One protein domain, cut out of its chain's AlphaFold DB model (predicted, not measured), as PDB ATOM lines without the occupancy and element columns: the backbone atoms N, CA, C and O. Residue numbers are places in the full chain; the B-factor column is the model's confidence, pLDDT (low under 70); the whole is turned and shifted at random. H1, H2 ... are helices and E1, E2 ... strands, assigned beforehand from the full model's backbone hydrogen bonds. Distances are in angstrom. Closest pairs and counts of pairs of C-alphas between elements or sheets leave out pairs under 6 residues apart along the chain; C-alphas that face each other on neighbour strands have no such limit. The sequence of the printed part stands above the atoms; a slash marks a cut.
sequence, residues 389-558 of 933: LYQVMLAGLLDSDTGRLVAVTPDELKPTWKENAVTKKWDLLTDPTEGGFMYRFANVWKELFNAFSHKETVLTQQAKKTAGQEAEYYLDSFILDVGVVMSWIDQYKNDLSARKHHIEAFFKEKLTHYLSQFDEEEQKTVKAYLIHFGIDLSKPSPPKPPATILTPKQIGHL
ATOM      1  N   LEU A 389     107.154 122.174 122.185       95.19
ATOM      2  CA  LEU A 389     106.495 121.031 121.531       95.19
ATOM      3  C   LEU A 389     107.488 120.195 120.720       95.19
ATOM      4  O   LEU A 389     107.467 118.964 120.781       95.19
ATOM      5  N   TYR A 390     108.378 120.859 119.987       95.81
ATOM      6  CA  TYR A 390     109.424 120.194 119.227       95.81
ATOM      7  C   TYR A 390     110.458 119.509 120.139       95.81
ATOM      8  O   TYR A 390     110.782 118.342 119.915       95.81
ATOM      9  N   GLN A 391     110.903 120.170 121.212       95.12
ATOM     10  CA  GLN A 391     111.816 119.592 122.210       95.12
ATOM     11  C   GLN A 391     111.236 118.342 122.883       95.12
ATOM     12  O   GLN A 391     111.947 117.354 123.063       95.12
ATOM     13  N   VAL A 392     109.942 118.345 123.216       94.12
ATOM     14  CA  VAL A 392     109.256 117.173 123.784       94.12
ATOM     15  C   VAL A 392     109.266 115.999 122.800       94.12
ATOM     16  O   VAL A 392     109.532 114.865 123.199       94.12
ATOM     17  N   MET A 393     109.035 116.251 121.509       94.94
ATOM     18  CA  MET A 393     109.103 115.201 120.488       94.94
ATOM     19  C   MET A 393     110.527 114.681 120.266       94.94
ATOM     20  O   MET A 393     110.708 113.470 120.140       94.94
ATOM     21  N   LEU A 394     111.535 115.558 120.266       94.31
ATOM     22  CA  LEU A 394     112.941 115.145 120.216       94.31
ATOM     23  C   LEU A 394     113.318 114.280 121.425       94.31
ATOM     24  O   LEU A 394     113.922 113.225 121.250       94.31
ATOM     25  N   ALA A 395     112.909 114.681 122.630       94.12
ATOM     26  CA  ALA A 395     113.131 113.914 123.852       94.12
ATOM     27  C   ALA A 395     112.450 112.537 123.801       94.12
ATOM     28  O   ALA A 395     113.050 111.541 124.196       94.12
ATOM     29  N   GLY A 396     111.229 112.460 123.260       92.06
ATOM     30  CA  GLY A 396     110.533 111.192 123.038       92.06
ATOM     31  C   GLY A 396     111.271 110.271 122.060       92.06
ATOM     32  O   GLY A 396     111.318 109.059 122.273       92.06
ATOM     33  N   LEU A 397     111.883 110.832 121.010       91.25
ATOM     34  CA  LEU A 397     112.666 110.095 120.008       91.25
ATOM     35  C   LEU A 397     114.050 109.658 120.507       91.25
ATOM     36  O   LEU A 397     114.623 108.702 119.977       91.25
ATOM     37  N   LEU A 398     114.571 110.331 121.530       89.69
ATOM     38  CA  LEU A 398     115.842 110.005 122.153       89.69
ATOM     39  C   LEU A 398     115.724 108.729 123.004       89.69
ATOM     40  O   LEU A 398     114.723 108.479 123.680       89.69
ATOM     41  N   ASP A 399     116.755 107.901 122.984       82.75
ATOM     42  CA  ASP A 399     116.961 106.839 123.957       82.75
ATOM     43  C   ASP A 399     117.678 107.418 125.183       82.75
ATOM     44  O   ASP A 399     118.756 108.002 125.068       82.75
ATOM     45  N   SER A 400     117.061 107.292 126.360       77.38
ATOM     46  CA  SER A 400     117.549 107.953 127.573       77.38
ATOM     47  C   SER A 400     118.834 107.338 128.137       77.38
ATOM     48  O   SER A 400     119.516 108.006 128.904       77.38
ATOM     49  N   ASP A 401     119.135 106.072 127.822       71.50
ATOM     50  CA  ASP A 401     120.330 105.382 128.334       71.50
ATOM     51  C   ASP A 401     121.558 105.719 127.490       71.50
ATOM     52  O   ASP A 401     122.668 105.850 127.998       71.50
ATOM     53  N   THR A 402     121.359 105.873 126.184       72.00
ATOM     54  CA  THR A 402     122.442 106.105 125.223       72.00
ATOM     55  C   THR A 402     122.593 107.571 124.823       72.00
ATOM     56  O   THR A 402     123.652 107.954 124.320       72.00
ATOM     57  N   GLY A 403     121.560 108.394 125.030       77.00
ATOM     58  CA  GLY A 403     121.516 109.790 124.594       77.00
ATOM     59  C   GLY A 403     121.414 109.948 123.074       77.00
ATOM     60  O   GLY A 403     121.848 110.962 122.532       77.00
ATOM     61  N   ARG A 404     120.903 108.942 122.355       79.06
ATOM     62  CA  ARG A 404     120.888 108.906 120.881       79.06
ATOM     63  C   ARG A 404     119.478 108.937 120.315       79.06
ATOM     64  O   ARG A 404     118.547 108.411 120.914       79.06
ATOM     65  N   LEU A 405     119.328 109.526 119.131       83.12
ATOM     66  CA  LEU A 405     118.077 109.481 118.380       83.12
ATOM     67  C   LEU A 405     117.902 108.103 117.741       83.12
ATOM     68  O   LEU A 405     118.812 107.593 117.091       83.12
ATOM     69  N   VAL A 406     116.723 107.507 117.911       72.06
ATOM     70  CA  VAL A 406     116.451 106.155 117.410       72.06
ATOM     71  C   VAL A 406     115.554 106.208 116.181       72.06
ATOM     72  O   VAL A 406     114.467 106.779 116.210       72.06
ATOM     73  N   ALA A 407     115.986 105.527 115.116       69.44
ATOM     74  CA  ALA A 407     115.197 105.259 113.912       69.44
ATOM     75  C   ALA A 407     114.712 106.495 113.130       69.44
ATOM     76  O   ALA A 407     113.777 106.378 112.336       69.44
ATOM     77  N   VAL A 408     115.362 107.644 113.289       81.88
ATOM     78  CA  VAL A 408     115.069 108.889 112.564       81.88
ATOM     79  C   VAL A 408     116.342 109.458 111.953       81.88
ATOM     80  O   VAL A 408     117.439 109.232 112.458       81.88
ATOM     81  N   THR A 409     116.191 110.185 110.853       82.69
ATOM     82  CA  THR A 409     117.284 110.853 110.139       82.69
ATOM     83  C   THR A 409     117.287 112.357 110.410       82.69
ATOM     84  O   THR A 409     116.248 112.920 110.757       82.69
ATOM     85  N   PRO A 410     118.424 113.052 110.227       82.88
ATOM     86  CA  PRO A 410     118.489 114.497 110.446       82.88
ATOM     87  C   PRO A 410     117.482 115.264 109.581       82.88
ATOM     88  O   PRO A 410     116.884 116.225 110.048       82.88
ATOM     89  N   ASP A 411     117.241 114.812 108.349       85.94
ATOM     90  CA  ASP A 411     116.299 115.438 107.414       85.94
ATOM     91  C   ASP A 411     114.833 115.308 107.856       85.94
ATOM     92  O   ASP A 411     114.009 116.158 107.529       85.94
ATOM     93  N   GLU A 412     114.501 114.285 108.645       89.75
ATOM     94  CA  GLU A 412     113.163 114.117 109.225       89.75
ATOM     95  C   GLU A 412     112.900 115.083 110.391       89.75
ATOM     96  O   GLU A 412     111.740 115.340 110.731       89.75
ATOM     97  N   LEU A 413     113.964 115.623 110.993       91.25
ATOM     98  CA  LEU A 413     113.908 116.403 112.230       91.25
ATOM     99  C   LEU A 413     114.214 117.884 112.013       91.25
ATOM    100  O   LEU A 413     113.489 118.732 112.524       91.25
ATOM    101  N   LYS A 414     115.280 118.186 111.267       87.88
ATOM    102  CA  LYS A 414     115.952 119.487 111.295       87.88
ATOM    103  C   LYS A 414     115.040 120.642 110.848       87.88
ATOM    104  O   LYS A 414     114.361 120.521 109.824       87.88
ATOM    105  N   PRO A 415     115.068 121.789 111.539       89.06
ATOM    106  CA  PRO A 415     114.565 123.037 110.985       89.06
ATOM    107  C   PRO A 415     115.398 123.438 109.759       89.06
ATOM    108  O   PRO A 415     116.582 123.096 109.664       89.06
ATOM    109  N   THR A 416     114.806 124.185 108.826       87.88
ATOM    110  CA  THR A 416     115.567 124.753 107.706       87.88
ATOM    111  C   THR A 416     116.082 126.134 108.069       87.88
ATOM    112  O   THR A 416     115.327 127.012 108.481       87.88
ATOM    113  N   TRP A 417     117.369 126.343 107.833       84.44
ATOM    114  CA  TRP A 417     118.024 127.627 108.003       84.44
ATOM    115  C   TRP A 417     118.444 128.173 106.646       84.44
ATOM    116  O   TRP A 417     118.818 127.418 105.745       84.44
ATOM    117  N   LYS A 418     118.406 129.493 106.501       83.31
ATOM    118  CA  LYS A 418     118.903 130.190 105.322       83.31
ATOM    119  C   LYS A 418     119.875 131.268 105.747       83.31
ATOM    120  O   LYS A 418     119.577 132.082 106.614       83.31
ATOM    121  N   GLU A 419     121.020 131.307 105.084       79.69
ATOM    122  CA  GLU A 419     121.947 132.417 105.235       79.69
ATOM    123  C   GLU A 419     121.253 133.723 104.813       79.69
ATOM    124  O   GLU A 419     120.814 133.904 103.669       79.69
ATOM    125  N   ASN A 420     121.140 134.646 105.757       73.31
ATOM    126  CA  ASN A 420     120.709 135.999 105.506       73.31
ATOM    127  C   ASN A 420     121.763 136.687 104.639       73.31
ATOM    128  O   ASN A 420     122.907 136.890 105.049       73.31
ATOM    129  N   ALA A 421     121.356 137.079 103.436       69.19
ATOM    130  CA  ALA A 421     122.255 137.681 102.458       69.19
ATOM    131  C   ALA A 421     122.940 138.968 102.961       69.19
ATOM    132  O   ALA A 421     124.019 139.299 102.473       69.19
ATOM    133  N   VAL A 422     122.325 139.680 103.915       65.88
ATOM    134  CA  VAL A 422     122.808 140.951 104.474       65.88
ATOM    135  C   VAL A 422     123.656 140.725 105.722       65.88
ATOM    136  O   VAL A 422     124.766 141.238 105.805       65.88
ATOM    137  N   THR A 423     123.149 139.972 106.700       63.69
ATOM    138  CA  THR A 423     123.826 139.810 107.999       63.69
ATOM    139  C   THR A 423     124.841 138.674 108.003       63.69
ATOM    140  O   THR A 423     125.603 138.562 108.962       63.69
ATOM    141  N   LYS A 424     124.836 137.818 106.969       63.91
ATOM    142  CA  LYS A 424     125.646 136.594 106.881       63.91
ATOM    143  C   LYS A 424     125.405 135.612 108.030       63.91
ATOM    144  O   LYS A 424     126.163 134.667 108.208       63.91
ATOM    145  N   LYS A 425     124.330 135.819 108.795       70.12
ATOM    146  CA  LYS A 425     123.851 134.909 109.834       70.12
ATOM    147  C   LYS A 425     122.884 133.908 109.225       70.12
ATOM    148  O   LYS A 425     122.225 134.205 108.236       70.12
ATOM    149  N   TRP A 426     122.786 132.737 109.829       74.31
ATOM    150  CA  TRP A 426     121.745 131.777 109.492       74.31
ATOM    151  C   TRP A 426     120.453 132.190 110.187       74.31
ATOM    152  O   TRP A 426     120.376 132.164 111.413       74.31
ATOM    153  N   ASP A 427     119.457 132.575 109.397       80.94
ATOM    154  CA  ASP A 427     118.112 132.856 109.878       80.94
ATOM    155  C   ASP A 427     117.243 131.617 109.678       80.94
ATOM    156  O   ASP A 427     117.296 130.948 108.640       80.94
ATOM    157  N   LEU A 428     116.431 131.311 110.683       85.44
ATOM    158  CA  LEU A 428     115.461 130.233 110.601       85.44
ATOM    159  C   LEU A 428     114.430 130.580 109.522       85.44
ATOM    160  O   LEU A 428     113.835 131.660 109.550       85.44
ATOM    161  N   LEU A 429     114.208 129.675 108.566       84.81
ATOM    162  CA  LEU A 429     113.125 129.855 107.608       84.81
ATOM    163  C   LEU A 429     111.791 129.681 108.325       84.81
ATOM    164  O   LEU A 429     111.509 128.640 108.908       84.81
ATOM    165  N   THR A 430     110.967 130.720 108.253       80.88
ATOM    166  CA  THR A 430     109.634 130.755 108.862       80.88
ATOM    167  C   THR A 430     108.525 130.344 107.893       80.88
ATOM    168  O   THR A 430     107.349 130.426 108.244       80.88
ATOM    169  N   ASP A 431     108.876 129.908 106.678       86.56
ATOM    170  CA  ASP A 431     107.907 129.311 105.761       86.56
ATOM    171  C   ASP A 431     107.343 128.025 106.398       86.56
ATOM    172  O   ASP A 431     108.115 127.147 106.792       86.56
ATOM    173  N   PRO A 432     106.011 127.890 106.513       87.56
ATOM    174  CA  PRO A 432     105.378 126.763 107.199       87.56
ATOM    175  C   PRO A 432     105.639 125.407 106.523       87.56
ATOM    176  O   PRO A 432     105.454 124.364 107.152       87.56
ATOM    177  N   THR A 433     106.052 125.396 105.254       90.31
ATOM    178  CA  THR A 433     106.321 124.176 104.481       90.31
ATOM    179  C   THR A 433     107.782 123.735 104.512       90.31
ATOM    180  O   THR A 433     108.085 122.629 104.061       90.31
ATOM    181  N   GLU A 434     108.673 124.550 105.075       89.94
ATOM    182  CA  GLU A 434     110.105 124.274 105.159       89.94
ATOM    183  C   GLU A 434     110.467 123.457 106.411       89.94
ATOM    184  O   GLU A 434     109.863 123.588 107.479       89.94
ATOM    185  N   GLY A 435     111.492 122.612 106.285       89.50
ATOM    186  CA  GLY A 435     112.048 121.809 107.377       89.50
ATOM    187  C   GLY A 435     111.570 120.359 107.419       89.50
ATOM    188  O   GLY A 435     110.685 119.919 106.674       89.50
ATOM    189  N   GLY A 436     112.184 119.595 108.320       92.12
ATOM    190  CA  GLY A 436     111.845 118.203 108.577       92.12
ATOM    191  C   GLY A 436     110.411 118.039 109.072       92.12
ATOM    192  O   GLY A 436     109.810 118.954 109.646       92.12
ATOM    193  N   PHE A 437     109.843 116.852 108.847       94.62
ATOM    194  CA  PHE A 437     108.463 116.546 109.226       94.62
ATOM    195  C   PHE A 437     108.176 116.860 110.699       94.62
ATOM    196  O   PHE A 437     107.156 117.478 110.986       94.62
ATOM    197  N   MET A 438     109.069 116.493 111.624       94.75
ATOM    198  CA  MET A 438     108.827 116.698 113.058       94.75
ATOM    199  C   MET A 438     108.764 118.181 113.440       94.75
ATOM    200  O   MET A 438     107.932 118.563 114.261       94.75
ATOM    201  N   TYR A 439     109.587 119.029 112.819       94.88
ATOM    202  CA  TYR A 439     109.546 120.475 113.036       94.88
ATOM    203  C   TYR A 439     108.249 121.092 112.490       94.88
ATOM    204  O   TYR A 439     107.537 121.793 113.213       94.88
ATOM    205  N   ARG A 440     107.875 120.755 111.247       95.69
ATOM    206  CA  ARG A 440     106.608 121.203 110.637       95.69
ATOM    207  C   ARG A 440     105.394 120.719 111.427       95.69
ATOM    208  O   ARG A 440     104.443 121.473 111.631       95.69
ATOM    209  N   PHE A 441     105.449 119.483 111.923       97.06
ATOM    210  CA  PHE A 441     104.401 118.905 112.753       97.06
ATOM    211  C   PHE A 441     104.260 119.635 114.099       97.06
ATOM    212  O   PHE A 441     103.141 119.907 114.520       97.06
ATOM    213  N   ALA A 442     105.363 120.030 114.746       96.75
ATOM    214  CA  ALA A 442     105.311 120.838 115.969       96.75
ATOM    215  C   ALA A 442     104.578 122.170 115.740       96.75
ATOM    216  O   ALA A 442     103.726 122.564 116.538       96.75
ATOM    217  N   ASN A 443     104.885 122.840 114.624       95.94
ATOM    218  CA  ASN A 443     104.294 124.130 114.275       95.94
ATOM    219  C   ASN A 443     102.787 124.011 113.997       95.94
ATOM    220  O   ASN A 443     102.003 124.775 114.561       95.94
ATOM    221  N   VAL A 444     102.351 123.020 113.208       96.69
ATOM    222  CA  VAL A 444     100.907 122.805 112.990       96.69
ATOM    223  C   VAL A 444     100.198 122.385 114.274       96.69
ATOM    224  O   VAL A 444      99.060 122.782 114.507       96.69
ATOM    225  N   TRP A 445     100.858 121.623 115.146       96.50
ATOM    226  CA  TRP A 445     100.273 121.187 116.408       96.50
ATOM    227  C   TRP A 445      99.955 122.368 117.333       96.50
ATOM    228  O   TRP A 445      98.873 122.413 117.923       96.50
ATOM    229  N   LYS A 446     100.831 123.381 117.373       95.81
ATOM    230  CA  LYS A 446     100.558 124.652 118.058       95.81
ATOM    231  C   LYS A 446      99.357 125.388 117.469       95.81
ATOM    232  O   LYS A 446      98.515 125.868 118.226       95.81
ATOM    233  N   GLU A 447      99.247 125.446 116.145       95.94
ATOM    234  CA  GLU A 447      98.104 126.077 115.477       95.94
ATOM    235  C   GLU A 447      96.787 125.348 115.757       95.94
ATOM    236  O   GLU A 447      95.770 126.000 115.977       95.94
ATOM    237  N   LEU A 448      96.804 124.015 115.846       95.44
ATOM    238  CA  LEU A 448      95.635 123.226 116.242       95.44
ATOM    239  C   LEU A 448      95.230 123.502 117.699       95.44
ATOM    240  O   LEU A 448      94.043 123.637 117.986       95.44
ATOM    241  N   PHE A 449      96.190 123.666 118.618       94.06
ATOM    242  CA  PHE A 449      95.891 124.103 119.987       94.06
ATOM    243  C   PHE A 449      95.313 125.519 120.043       94.06
ATOM    244  O   PHE A 449      94.377 125.770 120.807       94.06
ATOM    245  N   ASN A 450      95.841 126.443 119.238       92.81
ATOM    246  CA  ASN A 450      95.308 127.800 119.136       92.81
ATOM    247  C   ASN A 450      93.881 127.784 118.563       92.81
ATOM    248  O   ASN A 450      93.001 128.421 119.140       92.81
ATOM    249  N   ALA A 451      93.632 126.996 117.510       92.19
ATOM    250  CA  ALA A 451      92.316 126.814 116.903       92.19
ATOM    251  C   ALA A 451      91.300 126.233 117.898       92.19
ATOM    252  O   ALA A 451      90.207 126.772 118.041       92.19
ATOM    253  N   PHE A 452      91.683 125.199 118.652       90.81
ATOM    254  CA  PHE A 452      90.857 124.630 119.721       90.81
ATOM    255  C   PHE A 452      90.577 125.646 120.839       90.81
ATOM    256  O   PHE A 452      89.477 125.708 121.381       90.81
ATOM    257  N   SER A 453      91.551 126.492 121.180       87.75
ATOM    258  CA  SER A 453      91.395 127.535 122.209       87.75
ATOM    259  C   SER A 453      90.641 128.780 121.722       87.75
ATOM    260  O   SER A 453      90.580 129.764 122.459       87.75
ATOM    261  N   HIS A 454      90.156 128.793 120.475       88.19
ATOM    262  CA  HIS A 454      89.603 129.975 119.795       88.19
ATOM    263  C   HIS A 454      90.553 131.193 119.825       88.19
ATOM    264  O   HIS A 454      90.133 132.351 119.786       88.19
ATOM    265  N   LYS A 455      91.867 130.944 119.899       88.62
ATOM    266  CA  LYS A 455      92.908 131.970 119.774       88.62
ATOM    267  C   LYS A 455      93.152 132.267 118.296       88.62
ATOM    268  O   LYS A 455      92.832 131.469 117.422       88.62
ATOM    269  N   GLU A 456      93.726 133.427 118.005       89.31
ATOM    270  CA  GLU A 456      94.087 133.768 116.630       89.31
ATOM    271  C   GLU A 456      95.129 132.780 116.064       89.31
ATOM    272  O   GLU A 456      96.068 132.389 116.754       89.31
ATOM    273  N   THR A 457      94.934 132.377 114.806       92.38
ATOM    274  CA  THR A 457      95.718 131.369 114.070       92.38
ATOM    275  C   THR A 457      96.132 131.890 112.696       92.38
ATOM    276  O   THR A 457      95.551 132.849 112.177       92.38
ATOM    277  N   VAL A 458      97.071 131.213 112.036       91.00
ATOM    278  CA  VAL A 458      97.511 131.564 110.676       91.00
ATOM    279  C   VAL A 458      96.358 131.557 109.665       91.00
ATOM    280  O   VAL A 458      96.250 132.473 108.849       91.00
ATOM    281  N   LEU A 459      95.448 130.578 109.744       90.94
ATOM    282  CA  LEU A 459      94.312 130.471 108.821       90.94
ATOM    283  C   LEU A 459      93.202 131.478 109.141       90.94
ATOM    284  O   LEU A 459      92.668 132.098 108.222       90.94
ATOM    285  N   THR A 460      92.904 131.732 110.419       89.50
ATOM    286  CA  THR A 460      91.922 132.769 110.803       89.50
ATOM    287  C   THR A 460      92.404 134.171 110.414       89.50
ATOM    288  O   THR A 460      91.623 134.965 109.892       89.50
ATOM    289  N   GLN A 461      93.702 134.472 110.547       88.31
ATOM    290  CA  GLN A 461      94.288 135.729 110.061       88.31
ATOM    291  C   GLN A 461      94.221 135.870 108.537       88.31
ATOM    292  O   GLN A 461      94.025 136.972 108.017       88.31
ATOM    293  N   GLN A 462      94.399 134.777 107.793       85.06
ATOM    294  CA  GLN A 462      94.230 134.788 106.340       85.06
ATOM    295  C   GLN A 462      92.759 135.008 105.963       85.06
ATOM    296  O   GLN A 462      92.470 135.873 105.130       85.06
ATOM    297  N   ALA A 463      91.834 134.317 106.633       83.94
ATOM    298  CA  ALA A 463      90.393 134.454 106.436       83.94
ATOM    299  C   ALA A 463      89.893 135.873 106.757       83.94
ATOM    300  O   ALA A 463      89.125 136.435 105.972       83.94
ATOM    301  N   LYS A 464      90.406 136.509 107.825       82.69
ATOM    302  CA  LYS A 464      90.208 137.941 108.142       82.69
ATOM    303  C   LYS A 464      90.494 138.844 106.951       82.69
ATOM    304  O   LYS A 464      89.741 139.770 106.664       82.69
ATOM    305  N   LYS A 465      91.599 138.573 106.253       78.75
ATOM    306  CA  LYS A 465      92.077 139.390 105.133       78.75
ATOM    307  C   LYS A 465      91.304 139.149 103.835       78.75
ATOM    308  O   LYS A 465      91.322 140.029 102.980       78.75
ATOM    309  N   THR A 466      90.663 137.988 103.660       69.31
ATOM    310  CA  THR A 466      90.073 137.584 102.367       69.31
ATOM    311  C   THR A 466      88.555 137.405 102.351       69.31
ATOM    312  O   THR A 466      87.973 137.607 101.288       69.31
ATOM    313  N   ALA A 467      87.894 137.062 103.464       61.50
ATOM    314  CA  ALA A 467      86.461 136.728 103.438       61.50
ATOM    315  C   ALA A 467      85.680 136.922 104.756       61.50
ATOM    316  O   ALA A 467      84.462 136.770 104.747       61.50
ATOM    317  N   GLY A 468      86.322 137.245 105.886       62.00
ATOM    318  CA  GLY A 468      85.629 137.437 107.174       62.00
ATOM    319  C   GLY A 468      84.994 136.166 107.769       62.00
ATOM    320  O   GLY A 468      84.189 136.265 108.689       62.00
ATOM    321  N   GLN A 469      85.345 134.979 107.258       68.44
ATOM    322  CA  GLN A 469      84.865 133.666 107.721       68.44
ATOM    323  C   GLN A 469      85.851 133.034 108.716       68.44
ATOM    324  O   GLN A 469      86.401 131.964 108.483       68.44
ATOM    325  N   GLU A 470      86.134 133.726 109.818       74.00
ATOM    326  CA  GLU A 470      87.093 133.252 110.832       74.00
ATOM    327  C   GLU A 470      86.605 131.998 111.560       74.00
ATOM    328  O   GLU A 470      87.393 131.094 111.825       74.00
ATOM    329  N   ALA A 471      85.298 131.938 111.831       73.38
ATOM    330  CA  ALA A 471      84.683 130.881 112.624       73.38
ATOM    331  C   ALA A 471      84.843 129.476 112.015       73.38
ATOM    332  O   ALA A 471      84.846 128.499 112.750       73.38
ATOM    333  N   GLU A 472      85.031 129.369 110.695       80.56
ATOM    334  CA  GLU A 472      85.200 128.083 109.996       80.56
ATOM    335  C   GLU A 472      86.538 127.389 110.308       80.56
ATOM    336  O   GLU A 472      86.699 126.204 110.022       80.56
ATOM    337  N   TYR A 473      87.505 128.114 110.880       87.25
ATOM    338  CA  TYR A 473      88.842 127.596 111.181       87.25
ATOM    339  C   TYR A 473      89.076 127.312 112.669       87.25
ATOM    340  O   TYR A 473      90.192 126.963 113.052       87.25
ATOM    341  N   TYR A 474      88.050 127.439 113.511       89.94
ATOM    342  CA  TYR A 474      88.110 126.974 114.896       89.94
ATOM    343  C   TYR A 474      87.754 125.488 115.006       89.94
ATOM    344  O   TYR A 474      87.188 124.904 114.084       89.94
ATOM    345  N   LEU A 475      88.167 124.865 116.113       89.50
ATOM    346  CA  LEU A 475      87.945 123.441 116.376       89.50
ATOM    347  C   LEU A 475      87.076 123.264 117.618       89.50
ATOM    348  O   LEU A 475      87.409 123.768 118.693       89.50
ATOM    349  N   ASP A 476      86.010 122.482 117.474       85.06
ATOM    350  CA  ASP A 476      85.006 122.290 118.518       85.06
ATOM    351  C   ASP A 476      85.353 121.142 119.463       85.06
ATOM    352  O   ASP A 476      85.051 121.216 120.658       85.06
ATOM    353  N   SER A 477      85.988 120.082 118.968       87.25
ATOM    354  CA  SER A 477      86.244 118.859 119.730       87.25
ATOM    355  C   SER A 477      87.613 118.232 119.453       87.25
ATOM    356  O   SER A 477      88.182 117.607 120.355       87.25
ATOM    357  N   PHE A 478      88.195 118.454 118.270       91.75
ATOM    358  CA  PHE A 478      89.507 117.922 117.922       91.75
ATOM    359  C   PHE A 478      90.603 118.485 118.826       91.75
ATOM    360  O   PHE A 478      90.965 119.659 118.764       91.75
ATOM    361  N   ILE A 479      91.200 117.599 119.618       90.25
ATOM    362  CA  ILE A 479      92.401 117.878 120.392       90.25
ATOM    363  C   ILE A 479      93.380 116.722 120.252       90.25
ATOM    364  O   ILE A 479      93.019 115.549 120.369       90.25
ATOM    365  N   LEU A 480      94.641 117.067 120.020       91.44
ATOM    366  CA  LEU A 480      95.737 116.115 120.007       91.44
ATOM    367  C   LEU A 480      96.595 116.342 121.254       91.44
ATOM    368  O   LEU A 480      97.433 117.235 121.280       91.44
ATOM    369  N   ASP A 481      96.336 115.580 122.314       87.56
ATOM    370  CA  ASP A 481      97.060 115.704 123.586       87.56
ATOM    371  C   ASP A 481      98.525 115.245 123.460       87.56
ATOM    372  O   ASP A 481      98.856 114.360 122.663       87.56
ATOM    373  N   VAL A 482      99.412 115.822 124.276       89.19
ATOM    374  CA  VAL A 482     100.845 115.487 124.280       89.19
ATOM    375  C   VAL A 482     101.083 114.001 124.548       89.19
ATOM    376  O   VAL A 482     101.908 113.386 123.873       89.19
ATOM    377  N   GLY A 483     100.322 113.391 125.459       88.38
ATOM    378  CA  GLY A 483     100.413 111.967 125.765       88.38
ATOM    379  C   GLY A 483     100.060 111.068 124.577       88.38
ATOM    380  O   GLY A 483     100.667 110.011 124.413       88.38
ATOM    381  N   VAL A 484      99.143 111.496 123.700       91.88
ATOM    382  CA  VAL A 484      98.801 110.750 122.478       91.88
ATOM    383  C   VAL A 484      99.992 110.731 121.526       91.88
ATOM    384  O   VAL A 484     100.403 109.656 121.089       91.88
ATOM    385  N   VAL A 485     100.600 111.890 121.264       94.00
ATOM    386  CA  VAL A 485     101.777 111.987 120.386       94.00
ATOM    387  C   VAL A 485     102.963 111.219 120.964       94.00
ATOM    388  O   VAL A 485     103.619 110.485 120.227       94.00
ATOM    389  N   MET A 486     103.205 111.301 122.278       92.06
ATOM    390  CA  MET A 486     104.261 110.509 122.924       92.06
ATOM    391  C   MET A 486     104.006 109.007 122.776       92.06
ATOM    392  O   MET A 486     104.921 108.270 122.422       92.06
ATOM    393  N   SER A 487     102.754 108.554 122.916       92.25
ATOM    394  CA  SER A 487     102.413 107.145 122.695       92.25
ATOM    395  C   SER A 487     102.679 106.684 121.256       92.25
ATOM    396  O   SER A 487     103.044 105.530 121.033       92.25
ATOM    397  N   TRP A 488     102.520 107.570 120.266       94.56
ATOM    398  CA  TRP A 488     102.844 107.272 118.871       94.56
ATOM    399  C   TRP A 488     104.352 107.191 118.662       94.56
ATOM    400  O   TRP A 488     104.817 106.264 118.002       94.56
ATOM    401  N   ILE A 489     105.117 108.107 119.259       93.25
ATOM    402  CA  ILE A 489     106.583 108.069 119.226       93.25
ATOM    403  C   ILE A 489     107.102 106.789 119.890       93.25
ATOM    404  O   ILE A 489     107.953 106.116 119.312       93.25
ATOM    405  N   ASP A 490     106.547 106.388 121.032       89.56
ATOM    406  CA  ASP A 490     106.907 105.134 121.699       89.56
ATOM    407  C   ASP A 490     106.550 103.908 120.853       89.56
ATOM    408  O   ASP A 490     107.326 102.954 120.785       89.56
ATOM    409  N   GLN A 491     105.405 103.915 120.166       91.31
ATOM    410  CA  GLN A 491     105.047 102.849 119.222       91.31
ATOM    411  C   GLN A 491     106.026 102.787 118.046       91.31
ATOM    412  O   GLN A 491     106.528 101.710 117.738       91.31
ATOM    413  N   TYR A 492     106.347 103.929 117.433       90.31
ATOM    414  CA  TYR A 492     107.330 104.015 116.352       90.31
ATOM    415  C   TYR A 492     108.703 103.517 116.808       90.31
ATOM    416  O   TYR A 492     109.366 102.745 116.115       90.31
ATOM    417  N   LYS A 493     109.112 103.904 118.019       85.62
ATOM    418  CA  LYS A 493     110.337 103.415 118.633       85.62
ATOM    419  C   LYS A 493     110.264 101.926 118.884       85.62
ATOM    420  O   LYS A 493     111.268 101.294 118.654       85.62
ATOM    421  N   ASN A 494     109.174 101.321 119.321       83.00
ATOM    422  CA  ASN A 494     109.204  99.904 119.699       83.00
ATOM    423  C   ASN A 494     108.903  98.927 118.549       83.00
ATOM    424  O   ASN A 494     109.221  97.744 118.661       83.00
ATOM    425  N   ASP A 495     108.354  99.400 117.429       83.81
ATOM    426  CA  ASP A 495     107.973  98.563 116.289       83.81
ATOM    427  C   ASP A 495     109.002  98.616 115.142       83.81
ATOM    428  O   ASP A 495     109.117  99.601 114.413       83.81
ATOM    429  N   LEU A 496     109.729  97.512 114.932       73.81
ATOM    430  CA  LEU A 496     110.708  97.375 113.844       73.81
ATOM    431  C   LEU A 496     110.102  97.581 112.450       73.81
ATOM    432  O   LEU A 496     110.806  98.057 111.561       73.81
ATOM    433  N   SER A 497     108.834  97.221 112.244       76.75
ATOM    434  CA  SER A 497     108.163  97.405 110.955       76.75
ATOM    435  C   SER A 497     107.865  98.882 110.689       76.75
ATOM    436  O   SER A 497     108.133  99.366 109.590       76.75
ATOM    437  N   ALA A 498     107.451  99.626 111.718       80.12
ATOM    438  CA  ALA A 498     107.245 101.067 111.636       80.12
ATOM    439  C   ALA A 498     108.554 101.808 111.311       80.12
ATOM    440  O   ALA A 498     108.575 102.668 110.432       80.12
ATOM    441  N   ARG A 499     109.670 101.412 111.945       74.19
ATOM    442  CA  ARG A 499     111.003 102.016 111.741       74.19
ATOM    443  C   ARG A 499     111.552 101.880 110.314       74.19
ATOM    444  O   ARG A 499     112.449 102.643 109.948       74.19
ATOM    445  N   LYS A 500     111.073 100.910 109.521       70.50
ATOM    446  CA  LYS A 500     111.490 100.745 108.112       70.50
ATOM    447  C   LYS A 500     110.975 101.869 107.220       70.50
ATOM    448  O   LYS A 500     111.544 102.121 106.161       70.50
ATOM    449  N   HIS A 501     109.912 102.543 107.641       76.88
ATOM    450  CA  HIS A 501     109.312 103.638 106.901       76.88
ATOM    451  C   HIS A 501     109.787 104.994 107.437       76.88
ATOM    452  O   HIS A 501     110.349 105.102 108.525       76.88
ATOM    453  N   HIS A 502     109.585 106.032 106.629       84.88
ATOM    454  CA  HIS A 502     109.798 107.423 107.017       84.88
ATOM    455  C   HIS A 502     108.841 107.785 108.170       84.88
ATOM    456  O   HIS A 502     107.662 107.421 108.108       84.88
ATOM    457  N   ILE A 503     109.286 108.522 109.193       90.88
ATOM    458  CA  ILE A 503     108.463 108.856 110.374       90.88
ATOM    459  C   ILE A 503     107.170 109.588 109.986       90.88
ATOM    460  O   ILE A 503     106.102 109.314 110.528       90.88
ATOM    461  N   GLU A 504     107.243 110.446 108.965       93.56
ATOM    462  CA  GLU A 504     106.075 111.087 108.344       93.56
ATOM    463  C   GLU A 504     105.017 110.074 107.885       93.56
ATOM    464  O   GLU A 504     103.830 110.312 108.075       93.56
ATOM    465  N   ALA A 505     105.408 108.944 107.283       92.06
ATOM    466  CA  ALA A 505     104.453 107.924 106.838       92.06
ATOM    467  C   ALA A 505     103.688 107.328 108.026       92.06
ATOM    468  O   ALA A 505     102.459 107.258 107.995       92.06
ATOM    469  N   PHE A 506     104.410 106.983 109.094       93.69
ATOM    470  CA  PHE A 506     103.816 106.465 110.322       93.69
ATOM    471  C   PHE A 506     102.865 107.485 110.964       93.69
ATOM    472  O   PHE A 506     101.728 107.159 111.305       93.69
ATOM    473  N   PHE A 507     103.286 108.747 111.080       95.31
ATOM    474  CA  PHE A 507     102.438 109.798 111.641       95.31
ATOM    475  C   PHE A 507     101.213 110.095 110.773       95.31
ATOM    476  O   PHE A 507     100.133 110.288 111.321       95.31
ATOM    477  N   LYS A 508     101.331 110.094 109.440       95.44
ATOM    478  CA  LYS A 508     100.177 110.263 108.541       95.44
ATOM    479  C   LYS A 508      99.144 109.158 108.726       95.44
ATOM    480  O   LYS A 508      97.948 109.453 108.733       95.44
ATOM    481  N   GLU A 509      99.581 107.914 108.907       94.38
ATOM    482  CA  GLU A 509      98.685 106.792 109.200       94.38
ATOM    483  C   GLU A 509      97.958 107.001 110.537       94.38
ATOM    484  O   GLU A 509      96.727 106.940 110.590       94.38
ATOM    485  N   LYS A 510      98.703 107.330 111.601       96.00
ATOM    486  CA  LYS A 510      98.133 107.587 112.934       96.00
ATOM    487  C   LYS A 510      97.172 108.767 112.935       96.00
ATOM    488  O   LYS A 510      96.073 108.642 113.472       96.00
ATOM    489  N   LEU A 511      97.539 109.868 112.282       96.12
ATOM    490  CA  LEU A 511      96.680 111.037 112.109       96.12
ATOM    491  C   LEU A 511      95.420 110.678 111.330       96.12
ATOM    492  O   LEU A 511      94.336 111.027 111.769       96.12
ATOM    493  N   THR A 512      95.524 109.938 110.225       95.44
ATOM    494  CA  THR A 512      94.350 109.522 109.438       95.44
ATOM    495  C   THR A 512      93.389 108.684 110.277       95.44
ATOM    496  O   THR A 512      92.182 108.927 110.263       95.44
ATOM    497  N   HIS A 513      93.915 107.731 111.049       95.44
ATOM    498  CA  HIS A 513      93.106 106.919 111.950       95.44
ATOM    499  C   HIS A 513      92.474 107.758 113.072       95.44
ATOM    500  O   HIS A 513      91.280 107.628 113.332       95.44
ATOM    501  N   TYR A 514      93.242 108.645 113.702       95.44
ATOM    502  CA  TYR A 514      92.756 109.506 114.779       95.44
ATOM    503  C   TYR A 514      91.683 110.489 114.284       95.44
ATOM    504  O   TYR A 514      90.614 110.576 114.877       95.44
ATOM    505  N   LEU A 515      91.913 111.150 113.141       94.88
ATOM    506  CA  LEU A 515      90.954 112.064 112.510       94.88
ATOM    507  C   LEU A 515      89.646 111.369 112.109       94.88
ATOM    508  O   LEU A 515      88.611 112.025 112.081       94.88
ATOM    509  N   SER A 516      89.663 110.064 111.811       94.25
ATOM    510  CA  SER A 516      88.453 109.329 111.405       94.25
ATOM    511  C   SER A 516      87.377 109.230 112.497       94.25
ATOM    512  O   SER A 516      86.251 108.833 112.209       94.25
ATOM    513  N   GLN A 517      87.721 109.588 113.737       94.69
ATOM    514  CA  GLN A 517      86.814 109.603 114.887       94.69
ATOM    515  C   GLN A 517      85.986 110.897 114.981       94.69
ATOM    516  O   GLN A 517      85.037 110.944 115.758       94.69
ATOM    517  N   PHE A 518      86.341 111.919 114.198       94.31
ATOM    518  CA  PHE A 518      85.723 113.246 114.199       94.31
ATOM    519  C   PHE A 518      84.840 113.443 112.962       94.31
ATOM    520  O   PHE A 518      84.944 112.689 111.987       94.31
ATOM    521  N   ASP A 519      83.962 114.445 112.986       93.50
ATOM    522  CA  ASP A 519      83.060 114.724 111.866       93.50
ATOM    523  C   ASP A 519      83.786 115.278 110.622       93.50
ATOM    524  O   ASP A 519      84.979 115.591 110.634       93.50
ATOM    525  N   GLU A 520      83.074 115.340 109.493       92.81
ATOM    526  CA  GLU A 520      83.659 115.758 108.214       92.81
ATOM    527  C   GLU A 520      84.120 117.225 108.209       92.81
ATOM    528  O   GLU A 520      85.072 117.556 107.492       92.81
ATOM    529  N   GLU A 521      83.478 118.093 108.996       90.06
ATOM    530  CA  GLU A 521      83.818 119.515 109.077       90.06
ATOM    531  C   GLU A 521      85.113 119.710 109.871       90.06
ATOM    532  O   GLU A 521      86.057 120.307 109.348       90.06
ATOM    533  N   GLU A 522      85.236 119.097 111.050       91.06
ATOM    534  CA  GLU A 522      86.477 119.093 111.826       91.06
ATOM    535  C   GLU A 522      87.620 118.444 111.046       91.06
ATOM    536  O   GLU A 522      88.726 118.986 110.979       91.06
ATOM    537  N   GLN A 523      87.362 117.318 110.371       94.12
ATOM    538  CA  GLN A 523      88.361 116.688 109.509       94.12
ATOM    539  C   GLN A 523      88.847 117.634 108.408       94.12
ATOM    540  O   GLN A 523      90.040 117.638 108.090       94.12
ATOM    541  N   LYS A 524      87.946 118.406 107.789       93.69
ATOM    542  CA  LYS A 524      88.294 119.378 106.747       93.69
ATOM    543  C   LYS A 524      89.153 120.503 107.320       93.69
ATOM    544  O   LYS A 524      90.172 120.833 106.710       93.69
ATOM    545  N   THR A 525      88.795 121.038 108.485       94.12
ATOM    546  CA  THR A 525      89.544 122.108 109.152       94.12
ATOM    547  C   THR A 525      90.939 121.643 109.562       94.12
ATOM    548  O   THR A 525      91.929 122.282 109.200       94.12
ATOM    549  N   VAL A 526      91.067 120.477 110.204       95.81
ATOM    550  CA  VAL A 526      92.379 119.915 110.573       95.81
ATOM    551  C   VAL A 526      93.232 119.642 109.328       95.81
ATOM    552  O   VAL A 526      94.413 119.990 109.304       95.81
ATOM    553  N   LYS A 527      92.654 119.084 108.253       96.19
ATOM    554  CA  LYS A 527      93.373 118.878 106.980       96.19
ATOM    555  C   LYS A 527      93.847 120.196 106.364       96.19
ATOM    556  O   LYS A 527      94.939 120.217 105.804       96.19
ATOM    557  N   ALA A 528      93.080 121.282 106.475       94.88
ATOM    558  CA  ALA A 528      93.496 122.596 105.986       94.88
ATOM    559  C   ALA A 528      94.750 123.103 106.719       94.88
ATOM    560  O   ALA A 528      95.696 123.548 106.066       94.88
ATOM    561  N   TYR A 529      94.799 122.954 108.047       96.88
ATOM    562  CA  TYR A 529      96.000 123.247 108.834       96.88
ATOM    563  C   TYR A 529      97.180 122.367 108.415       96.88
ATOM    564  O   TYR A 529      98.245 122.888 108.106       96.88
ATOM    565  N   LEU A 530      96.998 121.047 108.328       97.25
ATOM    566  CA  LEU A 530      98.068 120.131 107.915       97.25
ATOM    567  C   LEU A 530      98.636 120.495 106.530       97.25
ATOM    568  O   LEU A 530      99.852 120.593 106.372       97.25
ATOM    569  N   ILE A 531      97.774 120.782 105.549       96.31
ATOM    570  CA  ILE A 531      98.182 121.184 104.194       96.31
ATOM    571  C   ILE A 531      98.959 122.507 104.208       96.31
ATOM    572  O   ILE A 531      99.937 122.625 103.469       96.31
ATOM    573  N   HIS A 532      98.571 123.476 105.045       95.19
ATOM    574  CA  HIS A 532      99.284 124.751 105.171       95.19
ATOM    575  C   HIS A 532     100.756 124.559 105.573       95.19
ATOM    576  O   HIS A 532     101.623 125.254 105.051       95.19
ATOM    577  N   PHE A 533     101.043 123.566 106.419       95.56
ATOM    578  CA  PHE A 533     102.402 123.185 106.825       95.56
ATOM    579  C   PHE A 533     103.027 122.093 105.932       95.56
ATOM    580  O   PHE A 533     104.012 121.443 106.286       95.56
ATOM    581  N   GLY A 534     102.453 121.851 104.749       94.12
ATOM    582  CA  GLY A 534     102.960 120.888 103.771       94.12
ATOM    583  C   GLY A 534     102.791 119.418 104.177       94.12
ATOM    584  O   GLY A 534     103.512 118.559 103.667       94.12
ATOM    585  N   ILE A 535     101.884 119.107 105.105       95.81
ATOM    586  CA  ILE A 535     101.568 117.744 105.547       95.81
ATOM    587  C   ILE A 535     100.274 117.309 104.855       95.81
ATOM    588  O   ILE A 535      99.164 117.521 105.332       95.81
ATOM    589  N   ASP A 536     100.415 116.690 103.688       94.38
ATOM    590  CA  ASP A 536      99.278 116.190 102.915       94.38
ATOM    591  C   ASP A 536      99.062 114.697 103.199       94.38
ATOM    592  O   ASP A 536      99.862 113.856 102.777       94.38
ATOM    593  N   LEU A 537      97.982 114.376 103.922       94.00
ATOM    594  CA  LEU A 537      97.626 113.000 104.298       94.00
ATOM    595  C   LEU A 537      97.309 112.107 103.085       94.00
ATOM    596  O   LEU A 537      97.365 110.888 103.199       94.00
ATOM    597  N   SER A 538      96.972 112.693 101.930       90.31
ATOM    598  CA  SER A 538      96.644 111.944 100.709       90.31
ATOM    599  C   SER A 538      97.867 111.606  99.854       90.31
ATOM    600  O   SER A 538      97.799 110.726  98.993       90.31
ATOM    601  N   LYS A 539      98.990 112.298 100.076       90.88
ATOM    602  CA  LYS A 539     100.221 112.103  99.309       90.88
ATOM    603  C   LYS A 539     101.148 111.111 100.008       90.88
ATOM    604  O   LYS A 539     101.332 111.214 101.226       90.88
ATOM    605  N   PRO A 540     101.788 110.199  99.249       86.94
ATOM    606  CA  PRO A 540     102.793 109.313  99.814       86.94
ATOM    607  C   PRO A 540     103.937 110.136 100.410       86.94
ATOM    608  O   PRO A 540     104.325 111.171  99.862       86.94
ATOM    609  N   SER A 541     104.461 109.680 101.545       86.75
ATOM    610  CA  SER A 541     105.656 110.269 102.150       86.75
ATOM    611  C   SER A 541     106.886 110.006 101.278       86.75
ATOM    612  O   SER A 541     106.921 108.998 100.561       86.75
ATOM    613  N   PRO A 542     107.902 110.884 101.329       82.69
ATOM    614  CA  PRO A 542     109.163 110.633 100.647       82.69
ATOM    615  C   PRO A 542     109.826 109.340 101.164       82.69
ATOM    616  O   PRO A 542     109.553 108.904 102.289       82.69
ATOM    617  N   PRO A 543     110.687 108.698 100.350       77.38
ATOM    618  CA  PRO A 543     111.476 107.563 100.813       77.38
ATOM    619  C   PRO A 543     112.371 107.988 101.981       77.38
ATOM    620  O   PRO A 543     112.842 109.125 102.027       77.38
ATOM    621  N   LYS A 544     112.611 107.068 102.923       79.50
ATOM    622  CA  LYS A 544     113.457 107.336 104.088       79.50
ATOM    623  C   LYS A 544     114.888 107.671 103.631       79.50
ATOM    624  O   LYS A 544     115.466 106.872 102.890       79.50
ATOM    625  N   PRO A 545     115.460 108.814 104.049       73.06
ATOM    626  CA  PRO A 545     116.863 109.122 103.797       73.06
ATOM    627  C   PRO A 545     117.793 108.074 104.437       73.06
ATOM    628  O   PRO A 545     117.386 107.372 105.368       73.06
ATOM    629  N   PRO A 546     119.049 107.946 103.975       70.00
ATOM    630  CA  PRO A 546     120.017 107.072 104.626       70.00
ATOM    631  C   PRO A 546     120.298 107.539 106.061       70.00
ATOM    632  O   PRO A 546     120.447 108.736 106.325       70.00
ATOM    633  N   ALA A 547     120.396 106.587 106.991       69.50
ATOM    634  CA  ALA A 547     120.703 106.888 108.381       69.50
ATOM    635  C   ALA A 547     122.091 107.535 108.517       69.50
ATOM    636  O   ALA A 547     123.056 107.158 107.846       69.50
ATOM    637  N   THR A 548     122.190 108.516 109.410       72.62
ATOM    638  CA  THR A 548     123.431 109.230 109.725       72.62
ATOM    639  C   THR A 548     123.632 109.231 111.230       72.62
ATOM    640  O   THR A 548     122.703 109.534 111.974       72.62
ATOM    641  N   ILE A 549     124.848 108.908 111.673       74.62
ATOM    642  CA  ILE A 549     125.214 108.972 113.088       74.62
ATOM    643  C   ILE A 549     125.351 110.443 113.467       74.62
ATOM    644  O   ILE A 549     126.153 111.167 112.873       74.62
ATOM    645  N   LEU A 550     124.560 110.898 114.435       80.69
ATOM    646  CA  LEU A 550     124.596 112.283 114.899       80.69
ATOM    647  C   LEU A 550     125.436 112.411 116.164       80.69
ATOM    648  O   LEU A 550     125.273 111.648 117.112       80.69
ATOM    649  N   THR A 551     126.327 113.394 116.208       81.00
ATOM    650  CA  THR A 551     127.046 113.729 117.443       81.00
ATOM    651  C   THR A 551     126.161 114.523 118.413       81.00
ATOM    652  O   THR A 551     125.154 115.093 117.989       81.00
ATOM    653  N   PRO A 552     126.524 114.630 119.709       85.56
ATOM    654  CA  PRO A 552     125.804 115.484 120.654       85.56
ATOM    655  C   PRO A 552     125.628 116.916 120.157       85.56
ATOM    656  O   PRO A 552     124.540 117.472 120.255       85.56
ATOM    657  N   LYS A 553     126.677 117.500 119.562       85.62
ATOM    658  CA  LYS A 553     126.608 118.846 118.992       85.62
ATOM    659  C   LYS A 553     125.574 118.919 117.866       85.62
ATOM    660  O   LYS A 553     124.762 119.838 117.838       85.62
ATOM    661  N   GLN A 554     125.563 117.940 116.963       86.56
ATOM    662  CA  GLN A 554     124.597 117.907 115.863       86.56
ATOM    663  C   GLN A 554     123.156 117.701 116.342       86.56
ATOM    664  O   GLN A 554     122.259 118.339 115.804       86.56
ATOM    665  N   ILE A 555     122.932 116.860 117.359       89.12
ATOM    666  CA  ILE A 555     121.613 116.704 117.995       89.12
ATOM    667  C   ILE A 555     121.181 118.032 118.628       89.12
ATOM    668  O   ILE A 555     120.043 118.454 118.448       89.12
ATOM    669  N   GLY A 556     122.101 118.723 119.303       90.00
ATOM    670  CA  GLY A 556     121.886 120.066 119.835       90.00
ATOM    671  C   GLY A 556     121.374 121.053 118.789       90.00
ATOM    672  O   GLY A 556     120.336 121.677 118.988       90.00
ATOM    673  N   HIS A 557     122.051 121.121 117.640       89.69
ATOM    674  CA  HIS A 557     121.685 121.971 116.499       89.69
ATOM    675  C   HIS A 557     120.370 121.591 115.797       89.69
ATOM    676  O   HIS A 557     119.936 122.306 114.897       89.69
ATOM    677  N   LEU A 558     119.707 120.497 116.182       91.19
ATOM    678  CA  LEU A 558     118.340 120.251 115.724       91.19
ATOM    679  C   LEU A 558     117.342 121.212 116.374       91.19
ATOM    680  O   LEU A 558     116.243 121.359 115.843       91.19
TER     681      LEU A 558
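Overview. This is residues 389 to 558 of the 933 residues of an uncharacterized protein of Candidatus Magasanikbacteria bacterium CG11_big_fil_rev_8_21_14_0_20_43_7 (UniProt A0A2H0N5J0). A compact cluster of crossed helices gathers round H3: H1 and H9 cross it steeply, and H6, side by side with H1, crosses H8. A small hairpin of E1 and E2 reaches out from the cluster, H4 and H5 form a corner by the last part of H3, and a long link runs along the outside to H10 at the opposite end. The printed part has 170 residues, mostly helix, with ten named helices and two antiparallel strands in the order H1 H2 E1 E2 H3 H4 H5 H6 H7 H8 H9 H10. The radius of gyration of the C-alphas is 17.0 A, and the spans are 49 by 46 by 27 A.

Arrangement. Start at H1, residues 389 to 397, which touches the hub H3, residues 437 to 452, at a steep tilt of 48 degrees, opposite ways; the closest C-alphas, of Tyr 390 and Ala 442, are 5.3 A apart. H1 also touches H6, residues 482 to 494, at a shallow tilt of 28 degrees, the same way, closest at C-alphas 396 and 486, 6.3 A. H2, residues 410 to 413, touches residues 437 to 439 of H3, closest at C-alphas 413 and 438, 5.2 A. Next comes the hairpin of E1, residues 417 to 419, and E2, residues 426 to 428: look for N 418 and O 427, 2.8 A apart, within hydrogen-bond range. H4, residues 458 to 466, touches H5, residues 470 to 473, closest at C-alphas 460 and 470, 4.9 A. H6 and H7, residues 496 to 499, only just touch, only at the corner, with 3 pairs of C-alphas within 8 A. Residues 488 to 492 of H6 touch H8, residues 503 to 515, at a steep tilt of 47 degrees, closest at C-alphas 492 and 506, 7.4 A. H3 and H8 only just touch, only at their ends, with 3 such pairs. Residues 526 to 530 of H9, residues 520 to 532, touch H3 at a steep tilt of 45 degrees, closest at C-alphas 444 and 530, 6.4 A. H10, residues 552 to 556, touches no helix. In H1, H3, H4, H6, H8, H9 and H10 every O i to N i+4 pair is within hydrogen-bond range; H2, H5 and H7 are too short for one.

Along the chain. Find C-alpha 389 at (106.495, 121.031, 121.531), where H1 begins. H3 runs 22.0 A from C-alpha 437 at (108.463, 116.546, 109.226). H6 and H9 each span 18.3 A and H8 17.9 A. H10 ends at C-alpha 556, (121.886, 120.066, 119.835).

Size, cuts and confidence. The C-alphas farthest apart, of Asp 401 and Ala 467, are 52.4 A apart. The printed part has no cut; its long links are H1 to H2 and H9 to H10. Look for pLDDT under 70 at residues 407, 421 to 424, 466 to 469 and 547.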